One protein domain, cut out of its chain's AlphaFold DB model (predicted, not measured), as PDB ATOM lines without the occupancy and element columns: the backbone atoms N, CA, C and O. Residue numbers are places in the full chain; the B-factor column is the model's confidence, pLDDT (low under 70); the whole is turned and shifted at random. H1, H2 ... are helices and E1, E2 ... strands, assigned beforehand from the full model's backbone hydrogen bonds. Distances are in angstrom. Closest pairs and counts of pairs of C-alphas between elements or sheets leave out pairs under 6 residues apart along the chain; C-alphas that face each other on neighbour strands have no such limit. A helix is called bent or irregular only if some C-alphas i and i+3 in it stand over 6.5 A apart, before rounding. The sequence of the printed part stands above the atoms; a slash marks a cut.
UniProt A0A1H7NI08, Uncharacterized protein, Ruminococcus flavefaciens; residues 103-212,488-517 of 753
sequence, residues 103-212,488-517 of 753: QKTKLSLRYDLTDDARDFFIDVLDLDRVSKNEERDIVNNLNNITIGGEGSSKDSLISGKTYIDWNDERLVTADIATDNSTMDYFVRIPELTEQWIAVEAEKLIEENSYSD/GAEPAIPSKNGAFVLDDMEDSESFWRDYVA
ATOM      1  N   GLN A 103       7.119  29.374  -4.694       87.38
ATOM      2  CA  GLN A 103       7.631  30.181  -3.588       87.38
ATOM      3  C   GLN A 103       8.416  31.391  -4.088       87.38
ATOM      4  O   GLN A 103       9.225  31.278  -5.001       87.38
ATOM      5  N   LYS A 104       8.212  32.554  -3.470       92.31
ATOM      6  CA  LYS A 104       9.083  33.728  -3.589       92.31
ATOM      7  C   LYS A 104       9.917  33.819  -2.330       92.31
ATOM      8  O   LYS A 104       9.347  33.819  -1.241       92.31
ATOM      9  N   THR A 105      11.226  33.934  -2.479       90.62
ATOM     10  CA  THR A 105      12.164  34.067  -1.366       90.62
ATOM     11  C   THR A 105      12.848  35.426  -1.408       90.62
ATOM     12  O   THR A 105      13.047  36.018  -2.469       90.62
ATOM     13  N   LYS A 106      13.209  35.936  -0.236       92.25
ATOM     14  CA  LYS A 106      14.035  37.130  -0.071       92.25
ATOM     15  C   LYS A 106      15.003  36.876   1.071       92.25
ATOM     16  O   LYS A 106      14.579  36.427   2.130       92.25
ATOM     17  N   LEU A 107      16.268  37.209   0.878       94.31
ATOM     18  CA  LEU A 107      17.269  37.250   1.935       94.31
ATOM     19  C   LEU A 107      18.093  38.519   1.740       94.31
ATOM     20  O   LEU A 107      18.510  38.802   0.624       94.31
ATOM     21  N   SER A 108      18.325  39.308   2.779       96.94
ATOM     22  CA  SER A 108      19.246  40.444   2.682       96.94
ATOM     23  C   SER A 108      19.879  40.762   4.024       96.94
ATOM     24  O   SER A 108      19.167  40.924   5.016       96.94
ATOM     25  N   LEU A 109      21.199  40.907   4.024       97.69
ATOM     26  CA  LEU A 109      21.986  41.411   5.133       97.69
ATOM     27  C   LEU A 109      22.355  42.867   4.850       97.69
ATOM     28  O   LEU A 109      23.015  43.169   3.857       97.69
ATOM     29  N   ARG A 110      21.930  43.768   5.731       97.81
ATOM     30  CA  ARG A 110      22.267  45.188   5.693       97.81
ATOM     31  C   ARG A 110      23.162  45.547   6.867       97.81
ATOM     32  O   ARG A 110      22.869  45.159   7.996       97.81
ATOM     33  N   TYR A 111      24.178  46.357   6.605       97.19
ATOM     34  CA  TYR A 111      24.995  47.007   7.619       97.19
ATOM     35  C   TYR A 111      24.943  48.529   7.432       97.19
ATOM     36  O   TYR A 111      25.296  49.037   6.366       97.19
ATOM     37  N   ASP A 112      24.479  49.246   8.457       96.75
ATOM     38  CA  ASP A 112      24.489  50.711   8.537       96.75
ATOM     39  C   ASP A 112      25.692  51.166   9.386       96.75
ATOM     40  O   ASP A 112      25.774  50.854  10.577       96.75
ATOM     41  N   LEU A 113      26.621  51.903   8.768       94.94
ATOM     42  CA  LEU A 113      27.913  52.309   9.332       94.94
ATOM     43  C   LEU A 113      27.789  53.562  10.223       94.94
ATOM     44  O   LEU A 113      27.152  54.548   9.847       94.94
ATOM     45  N   THR A 114      28.464  53.563  11.375       95.00
ATOM     46  CA  THR A 114      28.633  54.739  12.252       95.00
ATOM     47  C   THR A 114      29.954  55.469  12.004       95.00
ATOM     48  O   THR A 114      30.885  54.928  11.410       95.00
ATOM     49  N   ASP A 115      30.069  56.702  12.508       92.62
ATOM     50  CA  ASP A 115      31.339  57.440  12.485       92.62
ATOM     51  C   ASP A 115      32.436  56.714  13.295       92.62
ATOM     52  O   ASP A 115      33.557  56.598  12.808       92.62
ATOM     53  N   ASP A 116      32.107  56.131  14.458       91.75
ATOM     54  CA  ASP A 116      33.055  55.342  15.270       91.75
ATOM     55  C   ASP A 116      33.604  54.125  14.491       91.75
ATOM     56  O   ASP A 116      34.802  53.838  14.539       91.75
ATOM     57  N   ALA A 117      32.754  53.429  13.722       91.44
ATOM     58  CA  ALA A 117      33.184  52.329  12.858       91.44
ATOM     59  C   ALA A 117      34.030  52.803  11.672       91.44
ATOM     60  O   ALA A 117      34.989  52.134  11.293       91.44
ATOM     61  N   ARG A 118      33.700  53.958  11.084       92.50
ATOM     62  CA  ARG A 118      34.482  54.559   9.996       92.50
ATOM     63  C   ARG A 118      35.898  54.900  10.454       92.50
ATOM     64  O   ARG A 118      36.848  54.547   9.760       92.50
ATOM     65  N   ASP A 119      36.029  55.548  11.611       90.62
ATOM     66  CA  ASP A 119      37.326  55.879  12.206       90.62
ATOM     67  C   ASP A 119      38.109  54.592  12.535       90.62
ATOM     68  O   ASP A 119      39.282  54.484  12.184       90.62
ATOM     69  N   PHE A 120      37.448  53.562  13.080       89.62
ATOM     70  CA  PHE A 120      38.055  52.246  13.312       89.62
ATOM     71  C   PHE A 120      38.563  51.569  12.027       89.62
ATOM     72  O   PHE A 120      39.689  51.079  12.012       89.62
ATOM     73  N   PHE A 121      37.789  51.564  10.935       88.31
ATOM     74  CA  PHE A 121      38.251  51.005   9.657       88.31
ATOM     75  C   PHE A 121      39.431  51.794   9.068       88.31
ATOM     76  O   PHE A 121      40.343  51.188   8.512       88.31
ATOM     77  N   ILE A 122      39.446  53.124   9.214       89.19
ATOM     78  CA  ILE A 122      40.573  53.974   8.791       89.19
ATOM     79  C   ILE A 122      41.845  53.646   9.589       89.19
ATOM     80  O   ILE A 122      42.916  53.541   8.987       89.19
ATOM     81  N   ASP A 123      41.725  53.456  10.906       87.62
ATOM     82  CA  ASP A 123      42.841  53.125  11.798       87.62
ATOM     83  C   ASP A 123      43.366  51.694  11.573       87.62
ATOM     84  O   ASP A 123      44.576  51.495  11.459       87.62
ATOM     85  N   VAL A 124      42.482  50.690  11.477       86.69
ATOM     86  CA  VAL A 124      42.859  49.269  11.310       86.69
ATOM     87  C   VAL A 124      43.513  48.999   9.956       86.69
ATOM     88  O   VAL A 124      44.471  48.230   9.885       86.69
ATOM     89  N   LEU A 125      43.033  49.646   8.890       85.00
ATOM     90  CA  LEU A 125      43.604  49.526   7.545       85.00
ATOM     91  C   LEU A 125      44.767  50.516   7.297       85.00
ATOM     92  O   LEU A 125      45.284  50.593   6.186       85.00
ATOM     93  N   ASP A 126      45.184  51.278   8.319       84.56
ATOM     94  CA  ASP A 126      46.287  52.256   8.301       84.56
ATOM     95  C   ASP A 126      46.203  53.309   7.164       84.56
ATOM     96  O   ASP A 126      47.205  53.806   6.629       84.56
ATOM     97  N   LEU A 127      44.973  53.680   6.785       83.56
ATOM     98  CA  LEU A 127      44.692  54.484   5.584       83.56
ATOM     99  C   LEU A 127      45.202  55.932   5.695       83.56
ATOM    100  O   LEU A 127      45.399  56.617   4.688       83.56
ATOM    101  N   ASP A 128      45.448  56.412   6.914       75.00
ATOM    102  CA  ASP A 128      45.934  57.768   7.195       75.00
ATOM    103  C   ASP A 128      47.439  57.965   6.899       75.00
ATOM    104  O   ASP A 128      47.912  59.106   6.820       75.00
ATOM    105  N   ARG A 129      48.218  56.889   6.688       66.25
ATOM    106  CA  ARG A 129      49.658  56.984   6.358       66.25
ATOM    107  C   ARG A 129      49.956  57.126   4.868       66.25
ATOM    108  O   ARG A 129      51.074  57.517   4.517       66.25
ATOM    109  N   VAL A 130      48.986  56.873   3.988       59.03
ATOM    110  CA  VAL A 130      49.189  56.902   2.533       59.03
ATOM    111  C   VAL A 130      48.635  58.208   1.943       59.03
ATOM    112  O   VAL A 130      47.454  58.520   2.025       59.03
ATOM    113  N   SER A 131      49.510  59.024   1.338       52.81
ATOM    114  CA  SER A 131      49.169  60.403   0.912       52.81
ATOM    115  C   SER A 131      48.212  60.528  -0.289       52.81
ATOM    116  O   SER A 131      47.794  61.636  -0.638       52.81
ATOM    117  N   LYS A 132      47.896  59.397  -0.919       59.59
ATOM    118  CA  LYS A 132      46.797  59.155  -1.852       59.59
ATOM    119  C   LYS A 132      46.303  57.759  -1.496       59.59
ATOM    120  O   LYS A 132      47.115  56.842  -1.514       59.59
ATOM    121  N   ASN A 133      45.064  57.648  -1.060       71.06
ATOM    122  CA  ASN A 133      44.499  56.393  -0.606       71.06
ATOM    123  C   ASN A 133      43.052  56.404  -1.087       71.06
ATOM    124  O   ASN A 133      42.188  57.073  -0.516       71.06
ATOM    125  N   GLU A 134      42.842  55.816  -2.252       78.25
ATOM    126  CA  GLU A 134      41.548  55.707  -2.905       78.25
ATOM    127  C   GLU A 134      40.609  54.808  -2.072       78.25
ATOM    128  O   GLU A 134      39.411  55.069  -2.000       78.25
ATOM    129  N   GLU A 135      41.159  53.859  -1.316       81.75
ATOM    130  CA  GLU A 135      40.477  53.018  -0.331       81.75
ATOM    131  C   GLU A 135      39.886  53.858   0.819       81.75
ATOM    132  O   GLU A 135      38.769  53.624   1.276       81.75
ATOM    133  N   ARG A 136      40.572  54.930   1.227       85.00
ATOM    134  CA  ARG A 136      40.101  55.925   2.200       85.00
ATOM    135  C   ARG A 136      38.961  56.748   1.632       85.00
ATOM    136  O   ARG A 136      38.072  57.116   2.396       85.00
ATOM    137  N   ASP A 137      38.954  57.051   0.334       85.75
ATOM    138  CA  ASP A 137      37.789  57.680  -0.297       85.75
ATOM    139  C   ASP A 137      36.589  56.714  -0.301       85.75
ATOM    140  O   ASP A 137      35.482  57.150   0.012       85.75
ATOM    141  N   ILE A 138      36.804  55.412  -0.547       89.12
ATOM    142  CA  ILE A 138      35.760  54.372  -0.455       89.12
ATOM    143  C   ILE A 138      35.198  54.282   0.973       89.12
ATOM    144  O   ILE A 138      33.991  54.434   1.174       89.12
ATOM    145  N   VAL A 139      36.055  54.129   1.991       89.38
ATOM    146  CA  VAL A 139      35.640  54.053   3.406       89.38
ATOM    147  C   VAL A 139      34.960  55.346   3.872       89.38
ATOM    148  O   VAL A 139      34.009  55.288   4.648       89.38
ATOM    149  N   ASN A 140      35.367  56.524   3.384       89.00
ATOM    150  CA  ASN A 140      34.673  57.789   3.677       89.00
ATOM    151  C   ASN A 140      33.349  57.962   2.913       89.00
ATOM    152  O   ASN A 140      32.509  58.756   3.336       89.00
ATOM    153  N   ASN A 141      33.149  57.247   1.807       91.06
ATOM    154  CA  ASN A 141      31.916  57.279   1.025       91.06
ATOM    155  C   ASN A 141      30.876  56.251   1.510       91.06
ATOM    156  O   ASN A 141      29.686  56.441   1.263       91.06
ATOM    157  N   LEU A 142      31.279  55.193   2.220       92.75
ATOM    158  CA  LEU A 142      30.365  54.189   2.773       92.75
ATOM    159  C   LEU A 142      29.462  54.773   3.880       92.75
ATOM    160  O   LEU A 142      29.933  55.395   4.828       92.75
ATOM    161  N   ASN A 143      28.155  54.551   3.789       94.88
ATOM    162  CA  ASN A 143      27.167  54.834   4.840       94.88
ATOM    163  C   ASN A 143      26.367  53.574   5.169       94.88
ATOM    164  O   ASN A 143      26.080  53.311   6.332       94.88
ATOM    165  N   ASN A 144      26.021  52.792   4.149       97.00
ATOM    166  CA  ASN A 144      25.471  51.456   4.314       97.00
ATOM    167  C   ASN A 144      25.862  50.559   3.140       97.00
ATOM    168  O   ASN A 144      26.110  51.037   2.030       97.00
ATOM    169  N   ILE A 145      25.877  49.259   3.404       97.56
ATOM    170  CA  ILE A 145      25.961  48.207   2.395       97.56
ATOM    171  C   ILE A 145      24.826  47.216   2.640       97.56
ATOM    172  O   ILE A 145      24.517  46.886   3.786       97.56
ATOM    173  N   THR A 146      24.179  46.758   1.572       98.50
ATOM    174  CA  THR A 146      23.208  45.660   1.628       98.50
ATOM    175  C   THR A 146      23.622  44.590   0.634       98.50
ATOM    176  O   THR A 146      23.704  44.864  -0.559       98.50
ATOM    177  N   ILE A 147      23.866  43.374   1.112       98.12
ATOM    178  CA  ILE A 147      24.050  42.189   0.272       98.12
ATOM    179  C   ILE A 147      22.748  41.401   0.344       98.12
ATOM    180  O   ILE A 147      22.243  41.145   1.437       98.12
ATOM    181  N   GLY A 148      22.168  41.034  -0.792       96.62
ATOM    182  CA  GLY A 148      20.882  40.350  -0.790       96.62
ATOM    183  C   GLY A 148      20.614  39.500  -2.015       96.62
ATOM    184  O   GLY A 148      21.338  39.525  -3.003       96.62
ATOM    185  N   GLY A 149      19.531  38.741  -1.926       96.38
ATOM    186  CA  GLY A 149      18.990  37.923  -2.988       96.38
ATOM    187  C   GLY A 149      17.467  37.896  -2.942       96.38
ATOM    188  O   GLY A 149      16.846  37.934  -1.878       96.38
ATOM    189  N   GLU A 150      16.858  37.842  -4.118       95.31
ATOM    190  CA  GLU A 150      15.427  37.596  -4.293       95.31
ATOM    191  C   GLU A 150      15.273  36.417  -5.246       95.31
ATOM    192  O   GLU A 150      15.819  36.440  -6.349       95.31
ATOM    193  N   GLY A 151      14.543  35.392  -4.818       93.88
ATOM    194  CA  GLY A 151      14.330  34.161  -5.563       93.88
ATOM    195  C   GLY A 151      12.858  33.898  -5.847       93.88
ATOM    196  O   GLY A 151      11.939  34.472  -5.258       93.88
ATOM    197  N   SER A 152      12.624  33.011  -6.797       92.81
ATOM    198  CA  SER A 152      11.324  32.469  -7.154       92.81
ATOM    199  C   SER A 152      11.522  31.042  -7.637       92.81
ATOM    200  O   SER A 152      12.309  30.819  -8.551       92.81
ATOM    201  N   SER A 153      10.825  30.085  -7.037       89.00
ATOM    202  CA  SER A 153      10.881  28.670  -7.402       89.00
ATOM    203  C   SER A 153       9.483  28.103  -7.604       89.00
ATOM    204  O   SER A 153       8.527  28.551  -6.966       89.00
ATOM    205  N   LYS A 154       9.347  27.141  -8.516       87.88
ATOM    206  CA  LYS A 154       8.130  26.354  -8.737       87.88
ATOM    207  C   LYS A 154       8.458  25.165  -9.633       87.88
ATOM    208  O   LYS A 154       9.137  25.345 -10.641       87.88
ATOM    209  N   ASP A 155       7.932  23.988  -9.307       83.31
ATOM    210  CA  ASP A 155       8.260  22.742 -10.008       83.31
ATOM    211  C   ASP A 155       9.800  22.554 -10.060       83.31
ATOM    212  O   ASP A 155      10.464  22.710  -9.035       83.31
ATOM    213  N   SER A 156      10.397  22.276 -11.224       80.19
ATOM    214  CA  SER A 156      11.862  22.230 -11.406       80.19
ATOM    215  C   SER A 156      12.528  23.596 -11.609       80.19
ATOM    216  O   SER A 156      13.752  23.670 -11.722       80.19
ATOM    217  N   LEU A 157      11.744  24.671 -11.708       88.56
ATOM    218  CA  LEU A 157      12.205  25.971 -12.176       88.56
ATOM    219  C   LEU A 157      12.601  26.862 -11.002       88.56
ATOM    220  O   LEU A 157      11.826  27.062 -10.065       88.56
ATOM    221  N   ILE A 158      13.778  27.469 -11.098       90.06
ATOM    222  CA  ILE A 158      14.280  28.478 -10.165       90.06
ATOM    223  C   ILE A 158      14.677  29.710 -10.979       90.06
ATOM    224  O   ILE A 158      15.275  29.610 -12.043       90.06
ATOM    225  N   SER A 159      14.340  30.901 -10.502       94.31
ATOM    226  CA  SER A 159      14.826  32.162 -11.066       94.31
ATOM    227  C   SER A 159      14.963  33.193  -9.962       94.31
ATOM    228  O   SER A 159      14.068  33.317  -9.127       94.31
ATOM    229  N   GLY A 160      16.035  33.966  -9.965       96.00
ATOM    230  CA  GLY A 160      16.291  34.968  -8.949       96.00
ATOM    231  C   GLY A 160      17.399  35.922  -9.350       96.00
ATOM    232  O   GLY A 160      17.842  35.956 -10.496       96.00
ATOM    233  N   LYS A 161      17.835  36.712  -8.379       96.44
ATOM    234  CA  LYS A 161      18.985  37.600  -8.503       96.44
ATOM    235  C   LYS A 161      19.677  37.727  -7.155       96.44
ATOM    236  O   LYS A 161      18.986  37.843  -6.141       96.44
ATOM    237  N   THR A 162      21.000  37.773  -7.142       97.81
ATOM    238  CA  THR A 162      21.791  38.281  -6.014       97.81
ATOM    239  C   THR A 162      22.263  39.697  -6.325       97.81
ATOM    240  O   THR A 162      22.270  40.126  -7.482       97.81
ATOM    241  N   TYR A 163      22.570  40.482  -5.297       98.19
ATOM    242  CA  TYR A 163      22.930  41.880  -5.464       98.19
ATOM    243  C   TYR A 163      23.720  42.457  -4.300       98.19
ATOM    244  O   TYR A 163      23.606  42.014  -3.156       98.19
ATOM    245  N   ILE A 164      24.447  43.524  -4.617       98.06
ATOM    246  CA  ILE A 164      25.046  44.434  -3.647       98.06
ATOM    247  C   ILE A 164      24.468  45.828  -3.908       98.06
ATOM    248  O   ILE A 164      24.570  46.349  -5.021       98.06
ATOM    249  N   ASP A 165      23.871  46.433  -2.886       97.88
ATOM    250  CA  ASP A 165      23.519  47.852  -2.851       97.88
ATOM    251  C   ASP A 165      24.545  48.595  -1.977       97.88
ATOM    252  O   ASP A 165      24.850  48.174  -0.859       97.88
ATOM    253  N   TRP A 166      25.067  49.709  -2.484       96.19
ATOM    254  CA  TRP A 166      26.014  50.595  -1.810       96.19
ATOM    255  C   TRP A 166      25.339  51.951  -1.603       96.19
ATOM    256  O   TRP A 166      24.932  52.587  -2.574       96.19
ATOM    257  N   ASN A 167      25.201  52.404  -0.354       95.81
ATOM    258  CA  ASN A 167      24.462  53.625   0.000       95.81
ATOM    259  C   ASN A 167      23.023  53.659  -0.549       95.81
ATOM    260  O   ASN A 167      22.596  54.659  -1.124       95.81
ATOM    261  N   ASP A 168      22.283  52.558  -0.392       96.12
ATOM    262  CA  ASP A 168      20.923  52.371  -0.921       96.12
ATOM    263  C   ASP A 168      20.795  52.450  -2.468       96.12
ATOM    264  O   ASP A 168      19.680  52.458  -2.997       96.12
ATOM    265  N   GLU A 169      21.909  52.467  -3.214       95.50
ATOM    266  CA  GLU A 169      21.945  52.404  -4.682       95.50
ATOM    267  C   GLU A 169      22.542  51.074  -5.173       95.50
ATOM    268  O   GLU A 169      23.566  50.612  -4.674       95.50
ATOM    269  N   ARG A 170      21.939  50.462  -6.204       95.94
ATOM    270  CA  ARG A 170      22.425  49.203  -6.798       95.94
ATOM    271  C   ARG A 170      23.858  49.348  -7.304       95.94
ATOM    272  O   ARG A 170      24.092  50.076  -8.273       95.94
ATOM    273  N   LEU A 171      24.799  48.620  -6.706       95.69
ATOM    274  CA  LEU A 171      26.179  48.532  -7.177       95.69
ATOM    275  C   LEU A 171      26.254  47.574  -8.371       95.69
ATOM    276  O   LEU A 171      26.567  48.026  -9.476       95.69
ATOM    277  N   VAL A 172      25.881  46.309  -8.144       97.00
ATOM    278  CA  VAL A 172      25.906  45.195  -9.109       97.00
ATOM    279  C   VAL A 172      24.796  44.175  -8.803       97.00
ATOM    280  O   VAL A 172      24.415  44.000  -7.642       97.00
ATOM    281  N   THR A 173      24.286  43.507  -9.839       98.06
ATOM    282  CA  THR A 173      23.353  42.375  -9.763       98.06
ATOM    283  C   THR A 173      23.962  41.158 -10.469       98.06
ATOM    284  O   THR A 173      24.628  41.315 -11.488       98.06
ATOM    285  N   ALA A 174      23.682  39.947  -9.993       97.25
ATOM    286  CA  ALA A 174      23.784  38.734 -10.802       97.25
ATOM    287  C   ALA A 174      22.397  38.083 -10.872       97.25
ATOM    288  O   ALA A 174      21.877  37.620  -9.857       97.25
ATOM    289  N   ASP A 175      21.769  38.090 -12.050       97.62
ATOM    290  CA  ASP A 175      20.533  37.336 -12.281       97.62
ATOM    291  C   ASP A 175      20.899  35.862 -12.514       97.62
ATOM    292  O   ASP A 175      21.831  35.566 -13.265       97.62
ATOM    293  N   ILE A 176      20.147  34.941 -11.908       95.56
ATOM    294  CA  ILE A 176      20.348  33.487 -11.998       95.56
ATOM    295  C   ILE A 176      19.014  32.835 -12.374       95.56
ATOM    296  O   ILE A 176      17.967  33.207 -11.841       95.56
ATOM    297  N   ALA A 177      19.023  31.851 -13.266       95.25
ATOM    298  CA  ALA A 177      17.862  31.011 -13.544       95.25
ATOM    299  C   ALA A 177      18.288  29.567 -13.825       95.25
ATOM    300  O   ALA A 177      19.318  29.345 -14.448       95.25
ATOM    301  N   THR A 178      17.486  28.597 -13.395       90.50
ATOM    302  CA  THR A 178      17.801  27.169 -13.493       90.50
ATOM    303  C   THR A 178      16.551  26.361 -13.821       90.50
ATOM    304  O   THR A 178      15.492  26.603 -13.239       90.50
ATOM    305  N   ASP A 179      16.669  25.371 -14.705       87.38
ATOM    306  CA  ASP A 179      15.707  24.270 -14.812       87.38
ATOM    307  C   ASP A 179      16.370  22.974 -14.329       87.38
ATOM    308  O   ASP A 179      17.145  22.338 -15.043       87.38
ATOM    309  N   ASN A 180      16.048  22.566 -13.101       78.19
ATOM    310  CA  ASN A 180      16.593  21.356 -12.483       78.19
ATOM    311  C   ASN A 180      16.104  20.058 -13.158       78.19
ATOM    312  O   ASN A 180      16.578  18.980 -12.806       78.19
ATOM    313  N   SER A 181      15.145  20.119 -14.095       76.81
ATOM    314  CA  SER A 181      14.688  18.938 -14.844       76.81
ATOM    315  C   SER A 181      15.570  18.610 -16.048       76.81
ATOM    316  O   SER A 181      15.632  17.445 -16.429       76.81
ATOM    317  N   THR A 182      16.264  19.610 -16.602       79.38
ATOM    318  CA  THR A 182      17.226  19.485 -17.714       79.38
ATOM    319  C   THR A 182      18.658  19.841 -17.305       79.38
ATOM    320  O   THR A 182      19.560  19.825 -18.135       79.38
ATOM    321  N   MET A 183      18.867  20.187 -16.027       75.81
ATOM    322  CA  MET A 183      20.141  20.661 -15.470       75.81
ATOM    323  C   MET A 183      20.723  21.842 -16.267       75.81
ATOM    324  O   MET A 183      21.927  21.933 -16.510       75.81
ATOM    325  N   ASP A 184      19.830  22.749 -16.674       86.69
ATOM    326  CA  ASP A 184      20.165  23.963 -17.409       86.69
ATOM    327  C   ASP A 184      20.335  25.134 -16.449       86.69
ATOM    328  O   ASP A 184      19.372  25.537 -15.793       86.69
ATOM    329  N   TYR A 185      21.531  25.716 -16.410       90.00
ATOM    330  CA  TYR A 185      21.871  26.845 -15.546       90.00
ATOM    331  C   TYR A 185      22.124  28.087 -16.389       90.00
ATOM    332  O   TYR A 185      22.798  28.026 -17.413       90.00
ATOM    333  N   PHE A 186      21.609  29.229 -15.947       94.62
ATOM    334  CA  PHE A 186      21.757  30.505 -16.625       94.62
ATOM    335  C   PHE A 186      22.183  31.589 -15.642       94.62
ATOM    336  O   PHE A 186      21.596  31.724 -14.568       94.62
ATOM    337  N   VAL A 187      23.151  32.412 -16.039       95.44
ATOM    338  CA  VAL A 187      23.627  33.557 -15.251       95.44
ATOM    339  C   VAL A 187      23.863  34.777 -16.143       95.44
ATOM    340  O   VAL A 187      24.182  34.638 -17.324       95.44
ATOM    341  N   ARG A 188      23.680  35.985 -15.603       95.44
ATOM    342  CA  ARG A 188      24.139  37.239 -16.227       95.44
ATOM    343  C   ARG A 188      24.348  38.348 -15.204       95.44
ATOM    344  O   ARG A 188      23.704  38.362 -14.157       95.44
ATOM    345  N   ILE A 189      25.143  39.343 -15.582       97.19
ATOM    346  CA  ILE A 189      25.265  40.622 -14.873       97.19
ATOM    347  C   ILE A 189      24.540  41.683 -15.721       97.19
ATOM    348  O   ILE A 189      25.111  42.152 -16.707       97.19
ATOM    349  N   PRO A 190      23.282  42.055 -15.407       95.94
ATOM    350  CA  PRO A 190      22.478  42.932 -16.263       95.94
ATOM    351  C   PRO A 190      23.008  44.373 -16.350       95.94
ATOM    352  O   PRO A 190      22.644  45.097 -17.275       95.94
ATOM    353  N   GLU A 191      23.864  44.807 -15.420       96.00
ATOM    354  CA  GLU A 191      24.606  46.071 -15.519       96.00
ATOM    355  C   GLU A 191      25.770  46.033 -16.531       96.00
ATOM    356  O   GLU A 191      26.209  47.099 -16.969       96.00
ATOM    357  N   LEU A 192      26.245  44.839 -16.909       95.88
ATOM    358  CA  LEU A 192      27.292  44.606 -17.910       95.88
ATOM    359  C   LEU A 192      26.674  44.303 -19.285       95.88
ATOM    360  O   LEU A 192      26.926  45.027 -20.244       95.88
ATOM    361  N   THR A 193      25.820  43.276 -19.380       94.94
ATOM    362  CA  THR A 193      25.123  42.892 -20.622       94.94
ATOM    363  C   THR A 193      23.758  42.249 -20.348       94.94
ATOM    364  O   THR A 193      23.539  41.593 -19.331       94.94
ATOM    365  N   GLU A 194      22.802  42.415 -21.270       94.06
ATOM    366  CA  GLU A 194      21.494  41.745 -21.179       94.06
ATOM    367  C   GLU A 194      21.562  40.247 -21.547       94.06
ATOM    368  O   GLU A 194      20.623  39.507 -21.221       94.06
ATOM    369  N   GLN A 195      22.636  39.814 -22.224       95.19
ATOM    370  CA  GLN A 195      22.836  38.444 -22.703       95.19
ATOM    371  C   GLN A 195      23.105  37.478 -21.543       95.19
ATOM    372  O   GLN A 195      23.903  37.748 -20.648       95.19
ATOM    373  N   TRP A 196      22.437  36.327 -21.578       96.00
ATOM    374  CA  TRP A 196      22.633  35.251 -20.608       96.00
ATOM    375  C   TRP A 196      23.797  34.354 -21.010       96.00
ATOM    376  O   TRP A 196      23.951  34.070 -22.194       96.00
ATOM    377  N   ILE A 197      24.556  33.877 -20.033       93.88
ATOM    378  CA  ILE A 197      25.397  32.682 -20.141       93.88
ATOM    379  C   ILE A 197      24.500  31.474 -19.835       93.88
ATOM    380  O   ILE A 197      23.584  31.598 -19.019       93.88
ATOM    381  N   ALA A 198      24.727  30.339 -20.491       92.31
ATOM    382  CA  ALA A 198      24.007  29.086 -20.285       92.31
ATOM    383  C   ALA A 198      24.985  27.907 -20.163       92.31
ATOM    384  O   ALA A 198      25.866  27.767 -21.006       92.31
ATOM    385  N   VAL A 199      24.788  27.046 -19.165       86.75
ATOM    386  CA  VAL A 199      25.544  25.802 -18.938       86.75
ATOM    387  C   VAL A 199      24.569  24.626 -18.981       86.75
ATOM    388  O   VAL A 199      23.530  24.660 -18.321       86.75
ATOM    389  N   GLU A 200      24.900  23.591 -19.754       83.12
ATOM    390  CA  GLU A 200      24.095  22.371 -19.920       83.12
ATOM    391  C   GLU A 200      24.728  21.213 -19.129       83.12
ATOM    392  O   GLU A 200      25.353  20.324 -19.709       83.12
ATOM    393  N   ALA A 201      24.604  21.227 -17.797       74.56
ATOM    394  CA  ALA A 201      25.376  20.328 -16.929       74.56
ATOM    395  C   ALA A 201      25.043  18.838 -17.124       74.56
ATOM    396  O   ALA A 201      25.897  17.994 -16.872       74.56
ATOM    397  N   GLU A 202      23.844  18.501 -17.613       70.44
ATOM    398  CA  GLU A 202      23.482  17.116 -17.953       70.44
ATOM    399  C   GLU A 202      24.444  16.514 -18.993       70.44
ATOM    400  O   GLU A 202      24.834  15.362 -18.846       70.44
ATOM    401  N   LYS A 203      24.921  17.299 -19.972       71.38
ATOM    402  CA  LYS A 203      25.899  16.828 -20.972       71.38
ATOM    403  C   LYS A 203      27.260  16.523 -20.345       71.38
ATOM    404  O   LYS A 203      27.786  15.433 -20.534       71.38
ATOM    405  N   LEU A 204      27.765  17.464 -19.541       65.62
ATOM    406  CA  LEU A 204      29.036  17.337 -18.812       65.62
ATOM    407  C   LEU A 204      29.023  16.133 -17.848       65.62
ATOM    408  O   LEU A 204      30.061  15.551 -17.539       65.62
ATOM    409  N   ILE A 205      27.838  15.749 -17.365       63.22
ATOM    410  CA  ILE A 205      27.626  14.603 -16.475       63.22
ATOM    411  C   ILE A 205      27.485  13.284 -17.251       63.22
ATOM    412  O   ILE A 205      28.088  12.288 -16.849       63.22
ATOM    413  N   GLU A 206      26.737  13.256 -18.362       63.03
ATOM    414  CA  GLU A 206      26.590  12.060 -19.215       63.03
ATOM    415  C   GLU A 206      27.945  11.549 -19.737       63.03
ATOM    416  O   GLU A 206      28.140  10.340 -19.885       63.03
ATOM    417  N   GLU A 207      28.903  12.448 -19.965       57.00
ATOM    418  CA  GLU A 207      30.250  12.121 -20.444       57.00
ATOM    419  C   GLU A 207      31.125  11.425 -19.375       57.00
ATOM    420  O   GLU A 207      32.032  10.668 -19.723       57.00
ATOM    421  N   ASN A 208      30.791  11.562 -18.084       54.09
ATOM    422  CA  ASN A 208      31.570  11.042 -16.949       54.09
ATOM    423  C   ASN A 208      31.084   9.689 -16.364       54.09
ATOM    424  O   ASN A 208      31.640   9.205 -15.382       54.09
ATOM    425  N   SER A 209      30.115   9.022 -17.007       54.53
ATOM    426  CA  SER A 209      29.808   7.579 -16.848       54.53
ATOM    427  C   SER A 209      29.562   7.037 -15.417       54.53
ATOM    428  O   SER A 209      30.350   6.248 -14.892       54.53
ATOM    429  N   TYR A 210      28.399   7.344 -14.827       58.81
ATOM    430  CA  TYR A 210      27.893   6.655 -13.623       58.81
ATOM    431  C   TYR A 210      27.484   5.190 -13.882       58.81
ATOM    432  O   TYR A 210      27.166   4.802 -15.009       58.81
ATOM    433  N   SER A 211      27.435   4.368 -12.826       62.72
ATOM    434  CA  SER A 211      26.851   3.022 -12.903       62.72
ATOM    435  C   SER A 211      25.315   3.051 -12.933       62.72
ATOM    436  O   SER A 211      24.690   3.934 -12.345       62.72
ATOM    437  N   ASP A 212      24.691   2.031 -13.545       66.62
ATOM    438  CA  ASP A 212      23.222   1.886 -13.615       66.62
ATOM    439  C   ASP A 212      22.543   2.047 -12.232       66.62
ATOM    440  O   ASP A 212      21.471   2.636 -12.121       66.62
ATOM    441  N   GLY A 488       2.798  31.862  -4.627       90.19
ATOM    442  CA  GLY A 488       2.359  32.390  -5.917       90.19
ATOM    443  C   GLY A 488       3.514  32.936  -6.755       90.19
ATOM    444  O   GLY A 488       3.408  34.042  -7.303       90.19
ATOM    445  N   ALA A 489       4.633  32.212  -6.797       92.00
ATOM    446  CA  ALA A 489       5.694  32.439  -7.773       92.00
ATOM    447  C   ALA A 489       5.374  31.775  -9.118       92.00
ATOM    448  O   ALA A 489       4.758  30.719  -9.181       92.00
ATOM    449  N   GLU A 490       5.833  32.402 -10.195       92.06
ATOM    450  CA  GLU A 490       5.862  31.829 -11.541       92.06
ATOM    451  C   GLU A 490       7.244  32.192 -12.116       92.06
ATOM    452  O   GLU A 490       7.379  33.259 -12.728       92.06
ATOM    453  N   PRO A 491       8.298  31.411 -11.806       91.69
ATOM    454  CA  PRO A 491       9.656  31.670 -12.282       91.69
ATOM    455  C   PRO A 491       9.731  31.625 -13.812       91.69
ATOM    456  O   PRO A 491       8.954  30.936 -14.476       91.69
ATOM    457  N   ALA A 492      10.675  32.375 -14.379       89.12
ATOM    458  CA  ALA A 492      10.846  32.491 -15.822       89.12
ATOM    459  C   ALA A 492      12.287  32.161 -16.217       89.12
ATOM    460  O   ALA A 492      13.215  32.863 -15.822       89.12
ATOM    461  N   ILE A 493      12.453  31.118 -17.030       91.94
ATOM    462  CA  ILE A 493      13.755  30.680 -17.541       91.94
ATOM    463  C   ILE A 493      14.040  31.370 -18.891       91.94
ATOM    464  O   ILE A 493      13.135  31.460 -19.733       91.94
ATOM    465  N   PRO A 494      15.258  31.896 -19.122       91.50
ATOM    466  CA  PRO A 494      15.662  32.459 -20.411       91.50
ATOM    467  C   PRO A 494      15.778  31.378 -21.503       91.50
ATOM    468  O   PRO A 494      15.703  30.180 -21.253       91.50
ATOM    469  N   SER A 495      15.937  31.790 -22.766       88.00
ATOM    470  CA  SER A 495      16.040  30.850 -23.892       88.00
ATOM    471  C   SER A 495      17.486  30.657 -24.340       88.00
ATOM    472  O   SER A 495      18.114  31.626 -24.767       88.00
ATOM    473  N   LYS A 496      17.950  29.397 -24.384       85.81
ATOM    474  CA  LYS A 496      19.257  28.993 -24.947       85.81
ATOM    475  C   LYS A 496      19.572  29.635 -26.308       85.81
ATOM    476  O   LYS A 496      20.691  30.057 -26.543       85.81
ATOM    477  N   ASN A 497      18.573  29.801 -27.185       85.75
ATOM    478  CA  ASN A 497      18.753  30.375 -28.534       85.75
ATOM    479  C   ASN A 497      19.230  31.845 -28.567       85.75
ATOM    480  O   ASN A 497      19.502  32.360 -29.652       85.75
ATOM    481  N   GLY A 498      19.230  32.545 -27.431       85.69
ATOM    482  CA  GLY A 498      19.762  33.904 -27.283       85.69
ATOM    483  C   GLY A 498      20.749  34.036 -26.123       85.69
ATOM    484  O   GLY A 498      20.996  35.156 -25.678       85.69
ATOM    485  N   ALA A 499      21.254  32.912 -25.612       92.75
ATOM    486  CA  ALA A 499      22.310  32.861 -24.615       92.75
ATOM    487  C   ALA A 499      23.667  32.603 -25.292       92.75
ATOM    488  O   ALA A 499      23.728  32.056 -26.393       92.75
ATOM    489  N   PHE A 500      24.742  32.989 -24.614       91.88
ATOM    490  CA  PHE A 500      26.069  32.428 -24.815       91.88
ATOM    491  C   PHE A 500      26.086  31.051 -24.141       91.88
ATOM    492  O   PHE A 500      25.898  30.975 -22.930       91.88
ATOM    493  N   VAL A 501      26.191  29.971 -24.912       89.00
ATOM    494  CA  VAL A 501      26.212  28.607 -24.362       89.00
ATOM    495  C   VAL A 501      27.665  28.218 -24.137       89.00
ATOM    496  O   VAL A 501      28.452  28.330 -25.067       89.00
ATOM    497  N   LEU A 502      27.991  27.784 -22.923       81.56
ATOM    498  CA  LEU A 502      29.256  27.131 -22.605       81.56
ATOM    499  C   LEU A 502      29.106  25.648 -22.950       81.56
ATOM    500  O   LEU A 502      28.349  24.930 -22.290       81.56
ATOM    501  N   ASP A 503      29.753  25.230 -24.035       69.31
ATOM    502  CA  ASP A 503      29.762  23.861 -24.553       69.31
ATOM    503  C   ASP A 503      31.085  23.112 -24.320       69.31
ATOM    504  O   ASP A 503      31.099  21.892 -24.465       69.31
ATOM    505  N   ASP A 504      32.128  23.812 -23.870       64.75
ATOM    506  CA  ASP A 504      33.386  23.267 -23.353       64.75
ATOM    507  C   ASP A 504      33.857  24.124 -22.154       64.75
ATOM    508  O   ASP A 504      33.577  25.328 -22.108       64.75
ATOM    509  N   MET A 505      34.523  23.522 -21.163       57.56
ATOM    510  CA  MET A 505      35.152  24.247 -20.044       57.56
ATOM    511  C   MET A 505      36.660  24.459 -20.240       57.56
ATOM    512  O   MET A 505      37.231  25.291 -19.536       57.56
ATOM    513  N   GLU A 506      37.294  23.763 -21.188       57.59
ATOM    514  CA  GLU A 506      38.731  23.891 -21.463       57.59
ATOM    515  C   GLU A 506      39.056  25.193 -22.230       57.59
ATOM    516  O   GLU A 506      40.078  25.826 -21.974       57.59
ATOM    517  N   ASP A 507      38.142  25.684 -23.080       58.19
ATOM    518  CA  ASP A 507      38.338  26.850 -23.974       58.19
ATOM    519  C   ASP A 507      38.178  28.227 -23.262       58.19
ATOM    520  O   ASP A 507      37.665  29.215 -23.804       58.19
ATOM    521  N   SER A 508      38.585  28.300 -21.987       60.03
ATOM    522  CA  SER A 508      38.327  29.437 -21.086       60.03
ATOM    523  C   SER A 508      39.066  30.735 -21.459       60.03
ATOM    524  O   SER A 508      38.585  31.829 -21.150       60.03
ATOM    525  N   GLU A 509      40.186  30.638 -22.183       63.91
ATOM    526  CA  GLU A 509      41.086  31.759 -22.504       63.91
ATOM    527  C   GLU A 509      40.446  32.867 -23.354       63.91
ATOM    528  O   GLU A 509      40.903  34.016 -23.350       63.91
ATOM    529  N   SER A 510      39.393  32.534 -24.105       74.50
ATOM    530  CA  SER A 510      38.697  33.455 -25.011       74.50
ATOM    531  C   SER A 510      37.358  33.969 -24.463       74.50
ATOM    532  O   SER A 510      36.780  34.902 -25.030       74.50
ATOM    533  N   PHE A 511      36.890  33.431 -23.328       84.38
ATOM    534  CA  PHE A 511      35.538  33.630 -22.790       84.38
ATOM    535  C   PHE A 511      35.084  35.099 -22.770       84.38
ATOM    536  O   PHE A 511      34.022  35.437 -23.301       84.38
ATOM    537  N   TRP A 512      35.891  36.001 -22.198       85.56
ATOM    538  CA  TRP A 512      35.521  37.416 -22.086       85.56
ATOM    539  C   TRP A 512      35.413  38.111 -23.444       85.56
ATOM    540  O   TRP A 512      34.523  38.944 -23.618       85.56
ATOM    541  N   ARG A 513      36.268  37.750 -24.413       85.19
ATOM    542  CA  ARG A 513      36.278  38.318 -25.775       85.19
ATOM    543  C   ARG A 513      35.018  37.954 -26.555       85.19
ATOM    544  O   ARG A 513      34.509  38.794 -27.301       85.19
ATOM    545  N   ASP A 514      34.523  36.737 -26.359       86.94
ATOM    546  CA  ASP A 514      33.371  36.198 -27.081       86.94
ATOM    547  C   ASP A 514      32.030  36.504 -26.389       86.94
ATOM    548  O   ASP A 514      31.000  36.626 -27.063       86.94
ATOM    549  N   TYR A 515      32.029  36.706 -25.065       90.38
ATOM    550  CA  TYR A 515      30.824  37.036 -24.298       90.38
ATOM    551  C   TYR A 515      30.445  38.530 -24.320       90.38
ATOM    552  O   TYR A 515      29.261  38.855 -24.452       90.38
ATOM    553  N   VAL A 516      31.405  39.458 -24.182       93.69
ATOM    554  CA  VAL A 516      31.122  40.907 -24.074       93.69
ATOM    555  C   VAL A 516      32.281  41.766 -24.593       93.69
ATOM    556  O   VAL A 516      33.438  41.368 -24.545       93.69
ATOM    557  N   ALA A 517      32.010  42.960 -25.125       93.88
ATOM    558  CA  ALA A 517      33.072  43.814 -25.663       93.88
ATOM    559  C   ALA A 517      33.901  44.487 -24.549       93.88
ATOM    560  O   ALA A 517      33.355  44.943 -23.544       93.88
TER     561      ALA A 517
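AT A GLANCE: This is residues 103 to 212 and 488 to 517 of the 753 residues of an uncharacterized protein of Ruminococcus flavefaciens (UniProt A0A1H7NI08). One long, twisted sheet of seven strands makes the body, broad where E1 to E4 run side by side and narrowing to the short strands E5, E6 and E7. A helical hairpin, H1 and H2, extends the length beyond the ends of E1 and E2 where the chain passes from one to the other, and H4 lies over E7 at the other edge. The 140 printed residues include four named helices and seven named strands, in the order E1 H1 H2 E2 E3 E4 E5 E6 H3 E7 H4, class mixed. The sheet's order is E1 E2 E3 E4 E5 E6 E7, mixed. The whole is loose, with a radius of gyration of the C-alphas of 20.4 A and spans of 62 by 42 by 33 A.

HOW THE PARTS SIT: E2, residues 144 to 154, E3, 157 to 166, E4, 169 to 179, E5, 184 to 188, and E6, 196 to 200, form a meander, each strand the antiparallel neighbour of the one before. N 150 and O 161 of E2 and E3 are 2.9 A apart, N 160 and O 176 of E3 and E4 2.8 A, N 177 and O 186 of E4 and E5 2.9 A, and N 199 and O 185 of E5 and E6 2.8 A, within hydrogen-bond range. E4 bends by 57 degrees at residue 172. Edge strand E1, residues 103 to 112, is antiparallel to E2, with N 107 and O 149 2.9 A apart. Edge strand E7, residues 499 to 502, is parallel to E6 at 40 degrees, with N 500 and O 196 2.8 A apart. H1, residues 115 to 124, and H2, 134 to 141, form a helical hairpin that is not on the sheet; they touch at a shallow tilt of 16 degrees, opposite ways, the closest C-alphas, Arg 118 and Val 139, 6.7 A apart. H3, residues 201 to 206, only grazes the sheet with residues 201 to 203. H4, residues 508 to 515, is on the sheet over E7, the closest C-alphas, Phe 500 and Tyr 515, 6.6 A apart. H4 is irregular, C-alphas 509 and 512 being 7.9 A apart. In H1, H2 and H3 every O i to N i+4 pair is within hydrogen-bond range; in H4 2 of 4 are.

IN THESE COORDINATES: E1 begins at C-alpha 103, (7.631, 30.181, -3.588), and is 29.2 A long; E2 is 33.2 A, E3 30.1 A, E4 30.5 A and H1 14.2 A. H4 ends at C-alpha 515, (30.824, 37.036, -24.298).

THE WHOLE: The farthest C-alphas, Ser 131 and Asp 212, are 65.6 A apart. Residues 213 to 487 are not printed; C-alphas 212 and 488 are 37.7 A apart across the cut. Of the links printed whole, none is long. Residues 129 to 134 and 206 to 212 stand free. The mean pLDDT of the printed part is 86.2; it is under 70 at residues 129 to 132, 204 to 212 and 503 to 509.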